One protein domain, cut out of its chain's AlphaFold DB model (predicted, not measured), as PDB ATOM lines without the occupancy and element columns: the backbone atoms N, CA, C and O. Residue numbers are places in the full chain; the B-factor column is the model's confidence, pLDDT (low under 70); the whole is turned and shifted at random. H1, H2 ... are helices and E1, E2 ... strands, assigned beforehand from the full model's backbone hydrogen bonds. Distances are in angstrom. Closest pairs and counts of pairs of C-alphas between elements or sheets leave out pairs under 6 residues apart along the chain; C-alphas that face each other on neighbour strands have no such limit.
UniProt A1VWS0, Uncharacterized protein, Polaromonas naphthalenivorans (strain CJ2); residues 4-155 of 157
ATOM      1  N   VAL A   4     185.479  59.445  68.192       72.38
ATOM      2  CA  VAL A   4     184.158  59.898  67.748       72.38
ATOM      3  C   VAL A   4     183.836  59.234  66.415       72.38
ATOM      4  O   VAL A   4     184.590  59.342  65.452       72.38
ATOM      5  N   ILE A   5     182.700  58.539  66.363       71.44
ATOM      6  CA  ILE A   5     182.141  58.020  65.116       71.44
ATOM      7  C   ILE A   5     181.080  58.996  64.636       71.44
ATOM      8  O   ILE A   5     180.124  59.284  65.358       71.44
ATOM      9  N   ASN A   6     181.224  59.464  63.403       78.06
ATOM     10  CA  ASN A   6     180.201  60.220  62.705       78.06
ATOM     11  C   ASN A   6     179.316  59.261  61.908       78.06
ATOM     12  O   ASN A   6     179.794  58.409  61.159       78.06
ATOM     13  N   LEU A   7     178.008  59.404  62.087       76.75
ATOM     14  CA  LEU A   7     176.976  58.588  61.469       76.75
ATOM     15  C   LEU A   7     176.066  59.500  60.647       76.75
ATOM     16  O   LEU A   7     175.558  60.506  61.143       76.75
ATOM     17  N   GLU A   8     175.827  59.142  59.389       81.94
ATOM     18  CA  GLU A   8     174.776  59.748  58.571       81.94
ATOM     19  C   GLU A   8     173.713  58.693  58.284       81.94
ATOM     20  O   GLU A   8     173.959  57.701  57.599       81.94
ATOM     21  N   TYR A   9     172.519  58.908  58.831       79.25
ATOM     22  CA  TYR A   9     171.369  58.047  58.604       79.25
ATOM     23  C   TYR A   9     170.506  58.642  57.503       79.25
ATOM     24  O   TYR A   9     170.020  59.767  57.623       79.25
ATOM     25  N   TYR A  10     170.301  57.876  56.439       81.00
ATOM     26  CA  TYR A  10     169.456  58.240  55.318       81.00
ATOM     27  C   TYR A  10     168.177  57.412  55.296       81.00
ATOM     28  O   TYR A  10     168.185  56.184  55.277       81.00
ATOM     29  N   ALA A  11     167.079  58.136  55.217       77.81
ATOM     30  CA  ALA A  11     165.723  57.707  55.444       77.81
ATOM     31  C   ALA A  11     164.886  57.946  54.180       77.81
ATOM     32  O   ALA A  11     164.755  59.084  53.711       77.81
ATOM     33  N   LYS A  12     164.288  56.895  53.609       73.31
ATOM     34  CA  LYS A  12     163.520  56.980  52.358       73.31
ATOM     35  C   LYS A  12     162.025  56.841  52.605       73.31
ATOM     36  O   LYS A  12     161.536  55.821  53.053       73.31
ATOM     37  N   LYS A  13     161.244  57.798  52.092       70.00
ATOM     38  CA  LYS A  13     159.779  57.667  51.951       70.00
ATOM     39  C   LYS A  13     159.021  57.504  53.279       70.00
ATOM     40  O   LYS A  13     158.012  56.801  53.298       70.00
ATOM     41  N   PHE A  14     159.418  58.223  54.319       76.19
ATOM     42  CA  PHE A  14     158.620  58.342  55.536       76.19
ATOM     43  C   PHE A  14     157.274  58.996  55.246       76.19
ATOM     44  O   PHE A  14     157.214  59.982  54.508       76.19
ATOM     45  N   CYS A  15     156.206  58.460  55.829       78.56
ATOM     46  CA  CYS A  15     154.854  58.990  55.706       78.56
ATOM     47  C   CYS A  15     154.299  59.339  57.089       78.56
ATOM     48  O   CYS A  15     154.450  58.581  58.042       78.56
ATOM     49  N   PHE A  16     153.618  60.479  57.165       80.81
ATOM     50  CA  PHE A  16     153.070  61.038  58.397       80.81
ATOM     51  C   PHE A  16     151.586  61.302  58.219       80.81
ATOM     52  O   PHE A  16     151.226  62.063  57.315       80.81
ATOM     53  N   ASP A  17     150.735  60.769  59.095       84.56
ATOM     54  CA  ASP A  17     149.335  61.192  59.171       84.56
ATOM     55  C   ASP A  17     149.082  62.007  60.453       84.56
ATOM     56  O   ASP A  17     148.856  61.434  61.520       84.56
ATOM     57  N   PRO A  18     149.023  63.354  60.378       80.12
ATOM     58  CA  PRO A  18     148.800  64.201  61.554       80.12
ATOM     59  C   PRO A  18     147.415  64.003  62.197       80.12
ATOM     60  O   PRO A  18     147.122  64.594  63.240       80.12
ATOM     61  N   LYS A  19     146.514  63.232  61.571       83.00
ATOM     62  CA  LYS A  19     145.228  62.850  62.171       83.00
ATOM     63  C   LYS A  19     145.368  61.755  63.222       83.00
ATOM     64  O   LYS A  19     144.485  61.662  64.067       83.00
ATOM     65  N   GLN A  20     146.417  60.938  63.143       82.31
ATOM     66  CA  GLN A  20     146.667  59.848  64.089       82.31
ATOM     67  C   GLN A  20     147.353  60.341  65.372       82.31
ATOM     68  O   GLN A  20     147.279  59.673  66.396       82.31
ATOM     69  N   MET A  21     147.944  61.538  65.335       82.69
ATOM     70  CA  MET A  21     148.593  62.178  66.480       82.69
ATOM     71  C   MET A  21     147.584  62.800  67.456       82.69
ATOM     72  O   MET A  21     146.546  63.340  67.046       82.69
ATOM     73  N   SER A  22     147.940  62.823  68.745       81.06
ATOM     74  CA  SER A  22     147.194  63.560  69.772       81.06
ATOM     75  C   SER A  22     147.075  65.043  69.418       81.06
ATOM     76  O   SER A  22     148.005  65.656  68.894       81.06
ATOM     77  N   ALA A  23     145.932  65.658  69.734       80.12
ATOM     78  CA  ALA A  23     145.740  67.090  69.513       80.12
ATOM     79  C   ALA A  23     146.710  67.961  70.326       80.12
ATOM     80  O   ALA A  23     147.017  69.068  69.883       80.12
ATOM     81  N   ASP A  24     147.192  67.435  71.453       82.31
ATOM     82  CA  ASP A  24     148.125  68.094  72.368       82.31
ATOM     83  C   ASP A  24     149.599  67.829  72.016       82.31
ATOM     84  O   ASP A  24     150.495  68.340  72.687       82.31
ATOM     85  N   ASP A  25     149.867  67.039  70.970       82.50
ATOM     86  CA  ASP A  25     151.228  66.774  70.515       82.50
ATOM     87  C   ASP A  25     151.866  68.064  69.946       82.50
ATOM     88  O   ASP A  25     151.300  68.697  69.039       82.50
ATOM     89  N   PRO A  26     153.040  68.484  70.458       75.25
ATOM     90  CA  PRO A  26     153.680  69.733  70.053       75.25
ATOM     91  C   PRO A  26     154.134  69.736  68.584       75.25
ATOM     92  O   PRO A  26     154.193  70.804  67.964       75.25
ATOM     93  N   ASP A  27     154.416  68.570  68.003       80.62
ATOM     94  CA  ASP A  27     154.869  68.432  66.622       80.62
ATOM     95  C   ASP A  27     153.698  68.325  65.638       80.62
ATOM     96  O   ASP A  27     153.817  68.749  64.483       80.62
ATOM     97  N   ARG A  28     152.507  67.914  66.092       85.44
ATOM     98  CA  ARG A  28     151.299  67.912  65.247       85.44
ATOM     99  C   ARG A  28     151.001  69.290  64.655       85.44
ATOM    100  O   ARG A  28     150.697  69.405  63.464       85.44
ATOM    101  N   ALA A  29     151.086  70.351  65.459       87.31
ATOM    102  CA  ALA A  29     150.831  71.713  64.986       87.31
ATOM    103  C   ALA A  29     151.845  72.150  63.912       87.31
ATOM    104  O   ALA A  29     151.462  72.771  62.912       87.31
ATOM    105  N   LYS A  30     153.120  71.777  64.084       88.25
ATOM    106  CA  LYS A  30     154.192  72.011  63.105       88.25
ATOM    107  C   LYS A  30     153.908  71.285  61.788       88.25
ATOM    108  O   LYS A  30     153.904  71.912  60.726       88.25
ATOM    109  N   LEU A  31     153.565  69.997  61.858       87.81
ATOM    110  CA  LEU A  31     153.266  69.153  60.697       87.81
ATOM    111  C   LEU A  31     152.052  69.660  59.910       87.81
ATOM    112  O   LEU A  31     152.115  69.803  58.688       87.81
ATOM    113  N   VAL A  32     150.957  70.012  60.591       90.44
ATOM    114  CA  VAL A  32     149.757  70.567  59.938       90.44
ATOM    115  C   VAL A  32     150.080  71.876  59.215       90.44
ATOM    116  O   VAL A  32     149.637  72.081  58.078       90.44
ATOM    117  N   LYS A  33     150.875  72.755  59.839       92.50
ATOM    118  CA  LYS A  33     151.318  74.013  59.228       92.50
ATOM    119  C   LYS A  33     152.157  73.756  57.974       92.50
ATOM    120  O   LYS A  33     151.876  74.352  56.933       92.50
ATOM    121  N   ALA A  34     153.124  72.846  58.042       92.69
ATOM    122  CA  ALA A  34     153.972  72.487  56.910       92.69
ATOM    123  C   ALA A  34     153.175  71.884  55.745       92.69
ATOM    124  O   ALA A  34     153.303  72.334  54.607       92.69
ATOM    125  N   ILE A  35     152.261  70.948  56.022       93.12
ATOM    126  CA  ILE A  35     151.376  70.351  55.008       93.12
ATOM    127  C   ILE A  35     150.529  71.427  54.319       93.12
ATOM    128  O   ILE A  35     150.338  71.386  53.100       93.12
ATOM    129  N   ALA A  36     150.008  72.400  55.071       94.38
ATOM    130  CA  ALA A  36     149.233  73.497  54.501       94.38
ATOM    131  C   ALA A  36     150.080  74.388  53.577       94.38
ATOM    132  O   ALA A  36     149.593  74.792  52.519       94.38
ATOM    133  N   LEU A  37     151.332  74.669  53.947       96.38
ATOM    134  CA  LEU A  37     152.273  75.446  53.137       96.38
ATOM    135  C   LEU A  37     152.654  74.706  51.846       96.38
ATOM    136  O   LEU A  37     152.498  75.274  50.768       96.38
ATOM    137  N   LEU A  38     153.000  73.418  51.924       94.75
ATOM    138  CA  LEU A  38     153.300  72.588  50.747       94.75
ATOM    139  C   LEU A  38     152.110  72.482  49.786       94.75
ATOM    140  O   LEU A  38     152.263  72.572  48.569       94.75
ATOM    141  N   LYS A  39     150.888  72.339  50.313       94.38
ATOM    142  CA  LYS A  39     149.670  72.327  49.485       94.38
ATOM    143  C   LYS A  39     149.422  73.659  48.781       94.38
ATOM    144  O   LYS A  39     148.827  73.659  47.704       94.38
ATOM    145  N   LYS A  40     149.806  74.782  49.394       95.06
ATOM    146  CA  LYS A  40     149.750  76.100  48.747       95.06
ATOM    147  C   LYS A  40     150.827  76.211  47.672       95.06
ATOM    148  O   LYS A  40     150.489  76.609  46.563       95.06
ATOM    149  N   ALA A  41     152.056  75.780  47.968       94.25
ATOM    150  CA  ALA A  41     153.167  75.762  47.018       94.25
ATOM    151  C   ALA A  41     152.800  74.979  45.746       94.25
ATOM    152  O   ALA A  41     152.895  75.512  44.648       94.25
ATOM    153  N   ALA A  42     152.237  73.776  45.897       92.25
ATOM    154  CA  ALA A  42     151.818  72.919  44.783       92.25
ATOM    155  C   ALA A  42     150.701  73.509  43.896       92.25
ATOM    156  O   ALA A  42     150.483  73.045  42.779       92.25
ATOM    157  N   LYS A  43     149.951  74.497  44.397       94.50
ATOM    158  CA  LYS A  43     148.902  75.205  43.643       94.50
ATOM    159  C   LYS A  43     149.380  76.547  43.097       94.50
ATOM    160  O   LYS A  43     148.619  77.215  42.392       94.50
ATOM    161  N   CYS A  44     150.585  76.970  43.463       94.38
ATOM    162  CA  CYS A  44     151.136  78.234  43.028       94.38
ATOM    163  C   CYS A  44     151.523  78.141  41.550       94.38
ATOM    164  O   CYS A  44     152.027  77.119  41.092       94.38
ATOM    165  N   LYS A  45     151.251  79.206  40.794       93.56
ATOM    166  CA  LYS A  45     151.671  79.322  39.387       93.56
ATOM    167  C   LYS A  45     153.007  80.048  39.238       93.56
ATOM    168  O   LYS A  45     153.589  80.015  38.163       93.56
ATOM    169  N   ASP A  46     153.426  80.738  40.293       96.25
ATOM    170  CA  ASP A  46     154.687  81.461  40.377       96.25
ATOM    171  C   ASP A  46     155.703  80.571  41.101       96.25
ATOM    172  O   ASP A  46     155.456  80.140  42.232       96.25
ATOM    173  N   GLU A  47     156.808  80.268  40.421       95.25
ATOM    174  CA  GLU A  47     157.862  79.381  40.922       95.25
ATOM    175  C   GLU A  47     158.559  79.965  42.155       95.25
ATOM    176  O   GLU A  47     158.765  79.257  43.137       95.25
ATOM    177  N   LEU A  48     158.827  81.271  42.164       95.62
ATOM    178  CA  LEU A  48     159.522  81.943  43.259       95.62
ATOM    179  C   LEU A  48     158.656  81.991  44.525       95.62
ATOM    180  O   LEU A  48     159.150  81.845  45.645       95.62
ATOM    181  N   GLU A  49     157.346  82.160  44.373       95.44
ATOM    182  CA  GLU A  49     156.412  82.050  45.493       95.44
ATOM    183  C   GLU A  49     156.246  80.595  45.967       95.44
ATOM    184  O   GLU A  49     156.133  80.348  47.170       95.44
ATOM    185  N   ALA A  50     156.290  79.613  45.058       93.62
ATOM    186  CA  ALA A  50     156.288  78.198  45.430       93.62
ATOM    187  C   ALA A  50     157.538  77.824  46.247       93.62
ATOM    188  O   ALA A  50     157.420  77.171  47.285       93.62
ATOM    189  N   GLU A  51     158.717  78.290  45.830       94.56
ATOM    190  CA  GLU A  51     159.984  78.107  46.548       94.56
ATOM    191  C   GLU A  51     159.943  78.727  47.947       94.56
ATOM    192  O   GLU A  51     160.292  78.064  48.927       94.56
ATOM    193  N   LYS A  52     159.431  79.958  48.079       96.06
ATOM    194  CA  LYS A  52     159.240  80.597  49.391       96.06
ATOM    195  C   LYS A  52     158.330  79.785  50.305       96.06
ATOM    196  O   LYS A  52     158.624  79.643  51.490       96.06
ATOM    197  N   LEU A  53     157.223  79.260  49.781       96.25
ATOM    198  CA  LEU A  53     156.295  78.437  50.555       96.25
ATOM    199  C   LEU A  53     156.925  77.101  50.968       96.25
ATOM    200  O   LEU A  53     156.698  76.661  52.094       96.25
ATOM    201  N   ASN A  54     157.744  76.488  50.108       93.00
ATOM    202  CA  ASN A  54     158.513  75.288  50.448       93.00
ATOM    203  C   ASN A  54     159.529  75.569  51.566       93.00
ATOM    204  O   ASN A  54     159.568  74.829  52.548       93.00
ATOM    205  N   ALA A  55     160.276  76.675  51.482       92.00
ATOM    206  CA  ALA A  55     161.212  77.089  52.529       92.00
ATOM    207  C   ALA A  55     160.499  77.374  53.865       92.00
ATOM    208  O   ALA A  55     160.947  76.939  54.924       92.00
ATOM    209  N   GLN A  56     159.340  78.040  53.828       94.75
ATOM    210  CA  GLN A  56     158.514  78.249  55.023       94.75
ATOM    211  C   GLN A  56     157.989  76.938  55.605       94.75
ATOM    212  O   GLN A  56     157.833  76.831  56.821       94.75
ATOM    213  N   ALA A  57     157.667  75.959  54.757       93.12
ATOM    214  CA  ALA A  57     157.219  74.656  55.214       93.12
ATOM    215  C   ALA A  57     158.353  73.924  55.945       93.12
ATOM    216  O   ALA A  57     158.110  73.365  57.012       93.12
ATOM    217  N   LEU A  58     159.578  73.978  55.415       90.44
ATOM    218  CA  LEU A  58     160.763  73.391  56.044       90.44
ATOM    219  C   LEU A  58     161.047  74.041  57.407       90.44
ATOM    220  O   LEU A  58     161.125  73.358  58.426       90.44
ATOM    221  N   ALA A  59     161.061  75.374  57.451       90.25
ATOM    222  CA  ALA A  59     161.231  76.131  58.691       90.25
ATOM    223  C   ALA A  59     160.095  75.903  59.706       90.25
ATOM    224  O   ALA A  59     160.265  76.151  60.895       90.25
ATOM    225  N   ALA A  60     158.912  75.465  59.260       90.75
ATOM    226  CA  ALA A  60     157.800  75.158  60.152       90.75
ATOM    227  C   ALA A  60     157.949  73.804  60.856       90.75
ATOM    228  O   ALA A  60     157.402  73.661  61.948       90.75
ATOM    229  N   ILE A  61     158.637  72.832  60.241       85.50
ATOM    230  CA  ILE A  61     158.883  71.521  60.857       85.50
ATOM    231  C   ILE A  61     160.163  71.500  61.691       85.50
ATOM    232  O   ILE A  61     160.225  70.751  62.658       85.50
ATOM    233  N   MET A  62     161.156  72.329  61.357       86.75
ATOM    234  CA  MET A  62     162.422  72.405  62.090       86.75
ATOM    235  C   MET A  62     162.315  73.258  63.378       86.75
ATOM    236  O   MET A  62     161.679  74.314  63.359       86.75
ATOM    237  N   PRO A  63     162.972  72.863  64.488       85.19
ATOM    238  CA  PRO A  63     163.572  71.553  64.707       85.19
ATOM    239  C   PRO A  63     162.498  70.497  65.012       85.19
ATOM    240  O   PRO A  63     161.512  70.769  65.715       85.19
ATOM    241  N   LEU A  64     162.732  69.281  64.520       79.62
ATOM    242  CA  LEU A  64     161.915  68.103  64.814       79.62
ATOM    243  C   LEU A  64     162.774  67.085  65.556       79.62
ATOM    244  O   LEU A  64     163.899  66.809  65.139       79.62
ATOM    245  N   LYS A  65     162.282  66.580  66.687       78.94
ATOM    246  CA  LYS A  65     163.027  65.609  67.485       78.94
ATOM    247  C   LYS A  65     162.811  64.217  66.905       78.94
ATOM    248  O   LYS A  65     161.674  63.766  66.799       78.94
ATOM    249  N   LEU A  66     163.908  63.561  66.567       78.25
ATOM    250  CA  LEU A  66     163.938  62.165  66.172       78.25
ATOM    251  C   LEU A  66     164.487  61.350  67.332       78.25
ATOM    252  O   LEU A  66     165.417  61.786  68.018       78.25
ATOM    253  N   GLN A  67     163.886  60.200  67.577       76.44
ATOM    254  CA  GLN A  67     164.372  59.250  68.553       76.44
ATOM    255  C   GLN A  67     165.296  58.269  67.832       76.44
ATOM    256  O   GLN A  67     165.115  57.954  66.657       76.44
ATOM    257  N   ILE A  68     166.387  57.921  68.505       74.94
ATOM    258  CA  ILE A  68     167.351  56.960  67.984       74.94
ATOM    259  C   ILE A  68     167.156  55.700  68.802       74.94
ATOM    260  O   ILE A  68     167.279  55.716  70.029       74.94
ATOM    261  N   GLU A  69     166.844  54.621  68.108       70.00
ATOM    262  CA  GLU A  69     166.783  53.290  68.675       70.00
ATOM    263  C   GLU A  69     168.055  52.548  68.282       70.00
ATOM    264  O   GLU A  69     168.440  52.525  67.114       70.00
ATOM    265  N   GLY A  70     168.726  51.967  69.272       60.94
ATOM    266  CA  GLY A  70     169.942  51.183  69.095       60.94
ATOM    267  C   GLY A  70     169.856  49.880  69.878       60.94
ATOM    268  O   GLY A  70     169.206  49.818  70.922       60.94
ATOM    269  N   GLY A  71     170.515  48.835  69.379       55.22
ATOM    270  CA  GLY A  71     170.802  47.636  70.172       55.22
ATOM    271  C   GLY A  71     171.917  47.875  71.201       55.22
ATOM    272  O   GLY A  71     172.662  48.847  71.096       55.22
ATOM    273  N   ASP A  72     172.063  46.946  72.150       52.84
ATOM    274  CA  ASP A  72     172.914  47.027  73.357       52.84
ATOM    275  C   ASP A  72     174.401  47.397  73.139       52.84
ATOM    276  O   ASP A  72     175.109  47.668  74.103       52.84
ATOM    277  N   LEU A  73     174.913  47.396  71.905       50.06
ATOM    278  CA  LEU A  73     176.346  47.547  71.634       50.06
ATOM    279  C   LEU A  73     176.837  48.997  71.504       50.06
ATOM    280  O   LEU A  73     178.043  49.233  71.475       50.06
ATOM    281  N   LEU A  74     175.924  49.964  71.413       56.75
ATOM    282  CA  LEU A  74     176.259  51.385  71.393       56.75
ATOM    283  C   LEU A  74     175.671  52.062  72.635       56.75
ATOM    284  O   LEU A  74     174.738  52.858  72.543       56.75
ATOM    285  N   GLU A  75     176.218  51.714  73.802       53.12
ATOM    286  CA  GLU A  75     175.762  52.218  75.108       53.12
ATOM    287  C   GLU A  75     175.766  53.762  75.199       53.12
ATOM    288  O   GLU A  75     174.976  54.329  75.951       53.12
ATOM    289  N   ASP A  76     176.579  54.436  74.371       62.31
ATOM    290  CA  ASP A  76     176.708  55.900  74.289       62.31
ATOM    291  C   ASP A  76     176.043  56.530  73.041       62.31
ATOM    292  O   ASP A  76     176.325  57.684  72.691       62.31
ATOM    293  N   LEU A  77     175.138  55.819  72.350       65.94
ATOM    294  CA  LEU A  77     174.299  56.456  71.327       65.94
ATOM    295  C   LEU A  77     173.452  57.572  71.961       65.94
ATOM    296  O   LEU A  77     172.809  57.358  72.996       65.94
ATOM    297  N   PRO A  78     173.359  58.758  71.334       68.44
ATOM    298  CA  PRO A  78     172.379  59.738  71.763       68.44
ATOM    299  C   PRO A  78     170.977  59.140  71.612       68.44
ATOM    300  O   PRO A  78     170.622  58.658  70.547       68.44
ATOM    301  N   SER A  79     170.148  59.233  72.652       69.62
ATOM    302  CA  SER A  79     168.751  58.755  72.615       69.62
ATOM    303  C   SER A  79     167.851  59.550  71.659       69.62
ATOM    304  O   SER A  79     166.716  59.161  71.381       69.62
ATOM    305  N   SER A  80     168.325  60.697  71.171       72.25
ATOM    306  CA  SER A  80     167.608  61.515  70.201       72.25
ATOM    307  C   SER A  80     168.536  62.455  69.449       72.25
ATOM    308  O   SER A  80     169.498  62.963  70.027       72.25
ATOM    309  N   VAL A  81     168.166  62.780  68.216       76.31
ATOM    310  CA  VAL A  81     168.794  63.822  67.400       76.31
ATOM    311  C   VAL A  81     167.745  64.844  66.968       76.31
ATOM    312  O   VAL A  81     166.568  64.526  66.802       76.31
ATOM    313  N   LEU A  82     168.156  66.102  66.818       79.44
ATOM    314  CA  LEU A  82     167.306  67.127  66.226       79.44
ATOM    315  C   LEU A  82     167.561  67.202  64.730       79.44
ATOM    316  O   LEU A  82     168.700  67.315  64.293       79.44
ATOM    317  N   PHE A  83     166.480  67.214  63.971       77.38
ATOM    318  CA  PHE A  83     166.485  67.570  62.568       77.38
ATOM    319  C   PHE A  83     166.600  69.099  62.424       77.38
ATOM    320  O   PHE A  83     165.646  69.818  62.751       77.38
ATOM    321  N   THR A  84     167.756  69.598  61.975       83.69
ATOM    322  CA  THR A  84     168.033  71.026  61.721       83.69
ATOM    323  C   THR A  84     168.579  71.247  60.306       83.69
ATOM    324  O   THR A  84     168.864  70.300  59.580       83.69
ATOM    325  N   ASP A  85     168.702  72.505  59.890       81.06
ATOM    326  CA  ASP A  85     169.313  72.906  58.617       81.06
ATOM    327  C   ASP A  85     170.830  72.665  58.566       81.06
ATOM    328  O   ASP A  85     171.395  72.503  57.488       81.06
ATOM    329  N   GLU A  86     171.490  72.612  59.722       82.38
ATOM    330  CA  GLU A  86     172.940  72.419  59.826       82.38
ATOM    331  C   GLU A  86     173.371  70.952  59.675       82.38
ATOM    332  O   GLU A  86     174.479  70.677  59.210       82.38
ATOM    333  N   ASN A  87     172.520  70.000  60.066       76.88
ATOM    334  CA  ASN A  87     172.900  68.588  60.180       76.88
ATOM    335  C   ASN A  87     172.083  67.636  59.300       76.88
ATOM    336  O   ASN A  87     172.255  66.423  59.415       76.88
ATOM    337  N   SER A  88     171.192  68.157  58.454       82.69
ATOM    338  CA  SER A  88     170.243  67.322  57.726       82.69
ATOM    339  C   SER A  88     169.927  67.829  56.317       82.69
ATOM    340  O   SER A  88     169.894  69.031  56.067       82.69
ATOM    341  N   ASP A  89     169.629  66.906  55.402       84.56
ATOM    342  CA  ASP A  89     169.021  67.197  54.095       84.56
ATOM    343  C   ASP A  89     167.601  66.623  54.071       84.56
ATOM    344  O   ASP A  89     167.391  65.490  54.499       84.56
ATOM    345  N   VAL A  90     166.614  67.383  53.586       84.38
ATOM    346  CA  VAL A  90     165.218  66.941  53.492       84.38
ATOM    347  C   VAL A  90     164.556  67.336  52.196       84.38
ATOM    348  O   VAL A  90     164.514  68.496  51.792       84.38
ATOM    349  N   SER A  91     163.853  66.354  51.645       87.69
ATOM    350  CA  SER A  91     162.817  66.554  50.649       87.69
ATOM    351  C   SER A  91     161.468  66.164  51.229       87.69
ATOM    352  O   SER A  91     161.322  65.099  51.831       87.69
ATOM    353  N   MET A  92     160.459  67.010  51.031       89.69
ATOM    354  CA  MET A  92     159.126  66.747  51.552       89.69
ATOM    355  C   MET A  92     158.011  67.155  50.598       89.69
ATOM    356  O   MET A  92     158.125  68.111  49.834       89.69
ATOM    357  N   GLN A  93     156.904  66.422  50.664       89.44
ATOM    358  CA  GLN A  93     155.721  66.640  49.839       89.44
ATOM    359  C   GLN A  93     154.450  66.333  50.629       89.44
ATOM    360  O   GLN A  93     154.388  65.376  51.398       89.44
ATOM    361  N   ALA A  94     153.399  67.124  50.422       88.69
ATOM    362  CA  ALA A  94     152.090  66.797  50.974       88.69
ATOM    363  C   ALA A  94     151.445  65.665  50.156       88.69
ATOM    364  O   ALA A  94     151.331  65.773  48.936       88.69
ATOM    365  N   SER A  95     150.961  64.612  50.817       85.56
ATOM    366  CA  SER A  95     150.298  63.472  50.165       85.56
ATOM    367  C   SER A  95     149.134  62.969  51.009       85.56
ATOM    368  O   SER A  95     149.278  62.797  52.211       85.56
ATOM    369  N   GLY A  96     147.951  62.769  50.419       81.12
ATOM    370  CA  GLY A  96     146.812  62.138  51.111       81.12
ATOM    371  C   GLY A  96     146.272  62.866  52.357       81.12
ATOM    372  O   GLY A  96     145.439  62.320  53.069       81.12
ATOM    373  N   GLY A  97     146.706  64.101  52.633       80.12
ATOM    374  CA  GLY A  97     146.408  64.787  53.900       80.12
ATOM    375  C   GLY A  97     147.522  64.690  54.940       80.12
ATOM    376  O   GLY A  97     147.482  65.455  55.898       80.12
ATOM    377  N   GLY A  98     148.509  63.842  54.682       85.38
ATOM    378  CA  GLY A  98     149.745  63.697  55.419       85.38
ATOM    379  C   GLY A  98     150.942  64.369  54.753       85.38
ATOM    380  O   GLY A  98     150.818  65.101  53.759       85.38
ATOM    381  N   LEU A  99     152.109  64.093  55.317       87.62
ATOM    382  CA  LEU A  99     153.408  64.492  54.796       87.62
ATOM    383  C   LEU A  99     154.138  63.233  54.315       87.62
ATOM    384  O   LEU A  99     153.978  62.164  54.893       87.62
ATOM    385  N   ARG A 100     154.914  63.345  53.242       87.81
ATOM    386  CA  ARG A 100     155.875  62.323  52.837       87.81
ATOM    387  C   ARG A 100     157.249  62.958  52.773       87.81
ATOM    388  O   ARG A 100     157.385  63.990  52.117       87.81
ATOM    389  N   MET A 101     158.230  62.355  53.428       85.12
ATOM    390  CA  MET A 101     159.585  62.885  53.531       85.12
ATOM    391  C   MET A 101     160.632  61.857  53.119       85.12
ATOM    392  O   MET A 101     160.450  60.648  53.249       85.12
ATOM    393  N   THR A 102     161.744  62.381  52.637       85.50
ATOM    394  CA  THR A 102     163.025  61.698  52.514       85.50
ATOM    395  C   THR A 102     164.028  62.587  53.231       85.50
ATOM    396  O   THR A 102     164.045  63.786  52.942       85.50
ATOM    397  N   TYR A 103     164.810  62.040  54.159       83.12
ATOM    398  CA  TYR A 103     165.758  62.826  54.946       83.12
ATOM    399  C   TYR A 103     167.103  62.128  55.100       83.12
ATOM    400  O   TYR A 103     167.152  60.903  55.101       83.12
ATOM    401  N   SER A 104     168.184  62.888  55.242       85.19
ATOM    402  CA  SER A 104     169.389  62.419  55.927       85.19
ATOM    403  C   SER A 104     169.591  63.229  57.197       85.19
ATOM    404  O   SER A 104     169.264  64.413  57.220       85.19
ATOM    405  N   VAL A 105     170.088  62.599  58.255       82.56
ATOM    406  CA  VAL A 105     170.486  63.282  59.488       82.56
ATOM    407  C   VAL A 105     171.861  62.791  59.909       82.56
ATOM    408  O   VAL A 105     172.130  61.588  59.913       82.56
ATOM    409  N   ARG A 106     172.733  63.739  60.246       84.75
ATOM    410  CA  ARG A 106     174.084  63.484  60.741       84.75
ATOM    411  C   ARG A 106     174.119  63.627  62.253       84.75
ATOM    412  O   ARG A 106     173.610  64.607  62.803       84.75
ATOM    413  N   PHE A 107     174.730  62.662  62.921       77.69
ATOM    414  CA  PHE A 107     174.959  62.676  64.360       77.69
ATOM    415  C   PHE A 107     176.241  61.919  64.687       77.69
ATOM    416  O   PHE A 107     176.752  61.160  63.868       77.69
ATOM    417  N   SER A 108     176.761  62.131  65.889       74.88
ATOM    418  CA  SER A 108     177.994  61.487  66.329       74.88
ATOM    419  C   SER A 108     177.730  60.640  67.567       74.88
ATOM    420  O   SER A 108     176.921  61.009  68.421       74.88
ATOM    421  N   ALA A 109     178.429  59.516  67.665       70.50
ATOM    422  CA  ALA A 109     178.460  58.657  68.840       70.50
ATOM    423  C   ALA A 109     179.897  58.581  69.364       70.50
ATOM    424  O   ALA A 109     180.854  58.555  68.586       70.50
ATOM    425  N   ARG A 110     180.056  58.557  70.689       64.25
ATOM    426  CA  ARG A 110     181.353  58.259  71.301       64.25
ATOM    427  C   ARG A 110     181.497  56.759  71.447       64.25
ATOM    428  O   ARG A 110     180.539  56.074  71.789       64.25
ATOM    429  N   ILE A 111     182.703  56.270  71.198       62.50
ATOM    430  CA  ILE A 111     183.055  54.880  71.449       62.50
ATOM    431  C   ILE A 111     184.288  54.813  72.344       62.50
ATOM    432  O   ILE A 111     185.300  55.483  72.113       62.50
ATOM    433  N   ASP A 112     184.207  53.958  73.355       53.03
ATOM    434  CA  ASP A 112     185.340  53.604  74.201       53.03
ATOM    435  C   ASP A 112     185.824  52.198  73.821       53.03
ATOM    436  O   ASP A 112     185.398  51.197  74.386       53.03
ATOM    437  N   SER A 113     186.704  52.108  72.820       55.16
ATOM    438  CA  SER A 113     187.620  50.971  72.595       55.16
ATOM    439  C   SER A 113     188.559  51.245  71.409       55.16
ATOM    440  O   SER A 113     188.422  52.251  70.714       55.16
ATOM    441  N   GLU A 114     189.528  50.350  71.175       57.47
ATOM    442  CA  GLU A 114     190.444  50.329  70.017       57.47
ATOM    443  C   GLU A 114     189.718  50.009  68.687       57.47
ATOM    444  O   GLU A 114     190.147  49.146  67.922       57.47
ATOM    445  N   ALA A 115     188.587  50.660  68.405       59.16
ATOM    446  CA  ALA A 115     187.870  50.456  67.154       59.16
ATOM    447  C   ALA A 115     188.584  51.163  65.987       59.16
ATOM    448  O   ALA A 115     189.068  52.297  66.101       59.16
ATOM    449  N   THR A 116     188.627  50.469  64.855       63.38
ATOM    450  CA  THR A 116     189.040  50.975  63.542       63.38
ATOM    451  C   THR A 116     187.830  50.964  62.608       63.38
ATOM    452  O   THR A 116     186.840  50.291  62.903       63.38
ATOM    453  N   GLU A 117     187.904  51.692  61.489       65.25
ATOM    454  CA  GLU A 117     186.834  51.690  60.477       65.25
ATOM    455  C   GLU A 117     186.544  50.267  59.987       65.25
ATOM    456  O   GLU A 117     185.398  49.837  60.063       65.25
ATOM    457  N   ASP A 118     187.581  49.501  59.634       66.88
ATOM    458  CA  ASP A 118     187.459  48.112  59.164       66.88
ATOM    459  C   ASP A 118     186.703  47.211  60.159       66.88
ATOM    460  O   ASP A 118     185.787  46.482  59.784       66.88
ATOM    461  N   ASN A 119     187.028  47.297  61.454       65.12
ATOM    462  CA  ASN A 119     186.392  46.466  62.479       65.12
ATOM    463  C   ASN A 119     184.921  46.851  62.684       65.12
ATOM    464  O   ASN A 119     184.101  46.009  63.048       65.12
ATOM    465  N   TYR A 120     184.592  48.130  62.489       66.25
ATOM    466  CA  TYR A 120     183.227  48.626  62.601       66.25
ATOM    467  C   TYR A 120     182.408  48.287  61.349       66.25
ATOM    468  O   TYR A 120     181.253  47.889  61.476       66.25
ATOM    469  N   GLU A 121     183.001  48.366  60.155       65.81
ATOM    470  CA  GLU A 121     182.383  47.918  58.902       65.81
ATOM    471  C   GLU A 121     182.095  46.414  58.915       65.81
ATOM    472  O   GLU A 121     180.968  46.015  58.613       65.81
ATOM    473  N   ASP A 122     183.061  45.588  59.328       63.38
ATOM    474  CA  ASP A 122     182.883  44.138  59.468       63.38
ATOM    475  C   ASP A 122     181.780  43.821  60.489       63.38
ATOM    476  O   ASP A 122     180.891  43.003  60.233       63.38
ATOM    477  N   TYR A 123     181.764  44.532  61.621       61.72
ATOM    478  CA  TYR A 123     180.742  44.368  62.652       61.72
ATOM    479  C   TYR A 123     179.335  44.761  62.165       61.72
ATOM    480  O   TYR A 123     178.367  44.030  62.409       61.72
ATOM    481  N   LEU A 124     179.202  45.892  61.461       62.22
ATOM    482  CA  LEU A 124     177.947  46.323  60.834       62.22
ATOM    483  C   LEU A 124     177.511  45.370  59.713       62.22
ATOM    484  O   LEU A 124     176.314  45.149  59.520       62.22
ATOM    485  N   GLY A 125     178.469  44.788  58.990       58.34
ATOM    486  CA  GLY A 125     178.241  43.799  57.944       58.34
ATOM    487  C   GLY A 125     177.692  42.475  58.479       58.34
ATOM    488  O   GLY A 125     176.730  41.950  57.915       58.34
ATOM    489  N   GLU A 126     178.255  41.954  59.575       54.97
ATOM    490  CA  GLU A 126     177.845  40.680  60.188       54.97
ATOM    491  C   GLU A 126     176.528  40.774  60.968       54.97
ATOM    492  O   GLU A 126     175.722  39.841  60.935       54.97
ATOM    493  N   ASN A 127     176.280  41.897  61.645       53.16
ATOM    494  CA  ASN A 127     175.067  42.084  62.447       53.16
ATOM    495  C   ASN A 127     173.934  42.738  61.643       53.16
ATOM    496  O   ASN A 127     172.761  42.529  61.935       53.16
ATOM    497  N   GLY A 128     174.255  43.416  60.544       50.41
ATOM    498  CA  GLY A 128     173.302  44.002  59.615       50.41
ATOM    499  C   GLY A 128     172.917  45.437  59.974       50.41
ATOM    500  O   GLY A 128     172.746  45.812  61.128       50.41
ATOM    501  N   TRP A 129     172.679  46.232  58.935       50.81
ATOM    502  CA  TRP A 129     172.279  47.646  58.958       50.81
ATOM    503  C   TRP A 129     170.911  47.946  59.610       50.81
ATOM    504  O   TRP A 129     170.414  49.063  59.510       50.81
ATOM    505  N   GLY A 130     170.272  46.956  60.240       50.75
ATOM    506  CA  GLY A 130     168.917  47.044  60.795       50.75
ATOM    507  C   GLY A 130     168.823  47.460  62.267       50.75
ATOM    508  O   GLY A 130     167.749  47.321  62.838       50.75
ATOM    509  N   TRP A 131     169.923  47.890  62.896       54.50
ATOM    510  CA  TRP A 131     170.022  47.990  64.363       54.50
ATOM    511  C   TRP A 131     169.987  49.419  64.895       54.50
ATOM    512  O   TRP A 131     169.653  49.605  66.060       54.50
ATOM    513  N   VAL A 132     170.330  50.406  64.060       58.22
ATOM    514  CA  VAL A 132     170.150  51.825  64.376       58.22
ATOM    515  C   VAL A 132     168.946  52.316  63.589       58.22
ATOM    516  O   VAL A 132     169.024  52.555  62.382       58.22
ATOM    517  N   GLY A 133     167.811  52.383  64.274       61.91
ATOM    518  CA  GLY A 133     166.592  52.990  63.767       61.91
ATOM    519  C   GLY A 133     166.568  54.460  64.149       61.91
ATOM    520  O   GLY A 133     166.928  54.818  65.267       61.91
ATOM    521  N   ILE A 134     166.143  55.319  63.228       66.81
ATOM    522  CA  ILE A 134     165.715  56.664  63.592       66.81
ATOM    523  C   ILE A 134     164.239  56.752  63.285       66.81
ATOM    524  O   ILE A 134     163.830  56.669  62.124       66.81
ATOM    525  N   ASP A 135     163.454  56.925  64.330       67.00
ATOM    526  CA  ASP A 135     162.028  57.130  64.247       67.00
ATOM    527  C   ASP A 135     161.659  58.490  64.837       67.00
ATOM    528  O   ASP A 135     162.484  59.297  65.278       67.00
ATOM    529  N   PHE A 136     160.379  58.803  64.750       66.25
ATOM    530  CA  PHE A 136     159.851  59.998  65.369       66.25
ATOM    531  C   PHE A 136     159.262  59.611  66.712       66.25
ATOM    532  O   PHE A 136     158.609  58.583  66.833       66.25
ATOM    533  N   ALA A 137     159.443  60.476  67.703       58.72
ATOM    534  CA  ALA A 137     159.109  60.182  69.092       58.72
ATOM    535  C   ALA A 137     157.594  60.074  69.401       58.72
ATOM    536  O   ALA A 137     157.222  60.019  70.574       58.72
ATOM    537  N   SER A 138     156.706  60.114  68.401       60.50
ATOM    538  CA  SER A 138     155.250  60.155  68.587       60.50
ATOM    539  C   SER A 138     154.504  59.140  67.716       60.50
ATOM    540  O   SER A 138     155.027  58.634  66.732       60.50
ATOM    541  N   ASP A 139     153.263  58.819  68.096       60.91
ATOM    542  CA  ASP A 139     152.389  57.900  67.356       60.91
ATOM    543  C   ASP A 139     151.872  58.532  66.044       60.91
ATOM    544  O   ASP A 139     151.612  59.735  65.983       60.91
ATOM    545  N   GLY A 140     151.643  57.723  65.000       59.69
ATOM    546  CA  GLY A 140     151.089  58.176  63.704       59.69
ATOM    547  C   GLY A 140     152.077  58.203  62.530       59.69
ATOM    548  O   GLY A 140     151.819  58.843  61.501       59.69
ATOM    549  N   TYR A 141     153.198  57.506  62.695       67.12
ATOM    550  CA  TYR A 141     154.301  57.399  61.751       67.12
ATOM    551  C   TYR A 141     154.341  55.979  61.190       67.12
ATOM    552  O   TYR A 141     154.238  55.007  61.936       67.12
ATOM    553  N   GLU A 142     154.478  55.845  59.871       60.09
ATOM    554  CA  GLU A 142     154.765  54.547  59.255       60.09
ATOM    555  C   GLU A 142     156.286  54.394  59.109       60.09
ATOM    556  O   GLU A 142     156.930  55.254  58.500       60.09
ATOM    557  N   CYS A 143     156.848  53.313  59.673       53.81
ATOM    558  CA  CYS A 143     158.278  53.007  59.590       53.81
ATOM    559  C   CYS A 143     158.781  52.943  58.142       53.81
ATOM    560  O   CYS A 143     158.086  52.490  57.226       53.81
ATOM    561  N   ASP A 144     160.032  53.358  57.965       61.53
ATOM    562  CA  ASP A 144     160.753  53.281  56.700       61.53
ATOM    563  C   ASP A 144     161.081  51.839  56.315       61.53
ATOM    564  O   ASP A 144     161.466  51.009  57.135       61.53
ATOM    565  N   ASN A 145     160.937  51.568  55.022       51.78
ATOM    566  CA  ASN A 145     161.483  50.394  54.369       51.78
ATOM    567  C   ASN A 145     162.524  50.866  53.343       51.78
ATOM    568  O   ASN A 145     162.167  51.306  52.241       51.78
ATOM    569  N   GLY A 146     163.807  50.701  53.675       55.28
ATOM    570  CA  GLY A 146     164.925  50.968  52.763       55.28
ATOM    571  C   GLY A 146     165.867  52.103  53.168       55.28
ATOM    572  O   GLY A 146     166.492  52.693  52.276       55.28
ATOM    573  N   SER A 147     165.975  52.393  54.465       69.19
ATOM    574  CA  SER A 147     166.991  53.279  55.040       69.19
ATOM    575  C   SER A 147     168.406  52.730  54.835       69.19
ATOM    576  O   SER A 147     168.612  51.522  54.703       69.19
ATOM    577  N   THR A 148     169.391  53.620  54.814       71.50
ATOM    578  CA  THR A 148     170.819  53.284  54.739       71.50
ATOM    579  C   THR A 148     171.592  54.156  55.711       71.50
ATOM    580  O   THR A 148     171.235  55.315  55.888       71.50
ATOM    581  N   MET A 149     172.672  53.644  56.290       72.94
ATOM    582  CA  MET A 149     173.550  54.419  57.164       72.94
ATOM    583  C   MET A 149     174.961  54.443  56.576       72.94
ATOM    584  O   MET A 149     175.398  53.449  56.003       72.94
ATOM    585  N   SER A 150     175.656  55.570  56.691       73.38
ATOM    586  CA  SER A 150     177.080  55.698  56.373       73.38
ATOM    587  C   SER A 150     177.857  56.162  57.599       73.38
ATOM    588  O   SER A 150     177.300  56.826  58.473       73.38
ATOM    589  N   VAL A 151     179.134  55.795  57.651       70.88
ATOM    590  CA  VAL A 151     179.999  55.963  58.821       70.88
ATOM    591  C   VAL A 151     181.306  56.626  58.402       70.88
ATOM    592  O   VAL A 151     181.815  56.330  57.323       70.88
ATOM    593  N   SER A 152     181.851  57.493  59.252       73.19
ATOM    594  CA  SER A 152     183.246  57.939  59.182       73.19
ATOM    595  C   SER A 152     183.817  58.112  60.589       73.19
ATOM    596  O   SER A 152     183.106  58.570  61.488       73.19
ATOM    597  N   ILE A 153     185.082  57.743  60.802       69.56
ATOM    598  CA  ILE A 153     185.747  57.890  62.105       69.56
ATOM    599  C   ILE A 153     186.795  58.992  62.007       69.56
ATOM    600  O   ILE A 153     187.731  58.890  61.218       69.56
ATOM    601  N   ASP A 154     186.660  60.010  62.853       63.56
ATOM    602  CA  ASP A 154     187.691  61.031  63.015       63.56
ATOM    603  C   ASP A 154     188.472  60.740  64.306       63.56
ATOM    604  O   ASP A 154     187.888  60.518  65.373       63.56
ATOM    605  N   ASP A 155     189.802  60.713  64.215       56.75
ATOM    606  CA  ASP A 155     190.648  60.725  65.406       56.75
ATOM    607  C   ASP A 155     190.602  62.154  65.988       56.75
ATOM    608  O   ASP A 155     190.973  63.115  65.312       56.75
TER     609      ASP A 155
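This is residues 4 to 155 of the 157 residues of an uncharacterized protein of Polaromonas naphthalenivorans (strain CJ2) (UniProt A1VWS0). A long, curled sheet of four strands, E4, E5, E1 and E7, is partly face to face with a small sheet of three strands, E3, E2 and E6, their strands crossed. The helical hairpin H1 and H2 packs at one end of the large sheet, and the short helix H3 packs on E7 toward the other end. The printed part has 152 residues, with three named helices and seven named strands in the order E1 H1 H2 E2 E3 E4 E5 H3 E6 E7; both sheets are antiparallel and the class is mixed, helices and strands. It is only just compact, close to loose, with a radius of gyration of the C-alphas of 17.3 A, and elongated, spanning 56 by 33 by 23 A.

Start at E5, residues 98 to 111, an inner strand between E4, residues 88 to 95, and E1, residues 4 to 16. E4 and E5 form a hairpin, with N 91 and O 102 at 2.9 A; between E5 and E1 look at N 7 and O 107, 2.8 A. E7, residues 148 to 154, is the edge strand beside E1, with N 8 and O 150 at 2.9 A. This sheet is twisted, and the way across it curls by 91 degrees; E1 bends by 75 degrees at residue 13. The other sheet has E2, residues 64 to 69, between E3, residues 80 to 83, with N 66 and O 81 at 2.8 A, and E6, residues 133 to 136, with N 67 and O 135 at 2.8 A. The two sheets make a sandwich, two sheets face to face, 8.9 A centre to centre where they face, their strands at 61 degrees. H1, residues 26 to 41, runs across the strands of the four-stranded sheet at a height over the sheet of 9.1 A; its closest C-alphas to E4 are those of Ile 35 and Ala 94, 5.4 A. H2, residues 47 to 61, touches H1 at Ala 34 and Ala 57, C-alphas 4.3 A apart, at a shallow tilt of 6 degrees, opposite ways. H3, residues 117 to 127, lies over E7 at a height over the sheet of 10.8 A; the closest C-alphas are those of Glu 117 and Ile 153, 6.5 A. Every O i to N i+4 pair is within hydrogen-bond range in H2 and H3, and 11 of 12 in H1.

Find C-alpha 4 at (184.158, 59.898, 67.748), where E1 begins; it runs 32.5 A. E5 measures 38.0 A, H1 23.8 A, E4 21.7 A, H2 21.5 A and E7 20.3 A, ending at C-alpha 154, (187.691, 61.031, 63.015).

The C-alphas of Lys 45 and Glu 114 are the two farthest apart, 57.3 A. The printed part has no cut, and E6 to E7 is a long link of 11 residues. The mean pLDDT of the printed part is 76.2; residues 70 to 79, 110 to 147 and 153 to 155 are under 70.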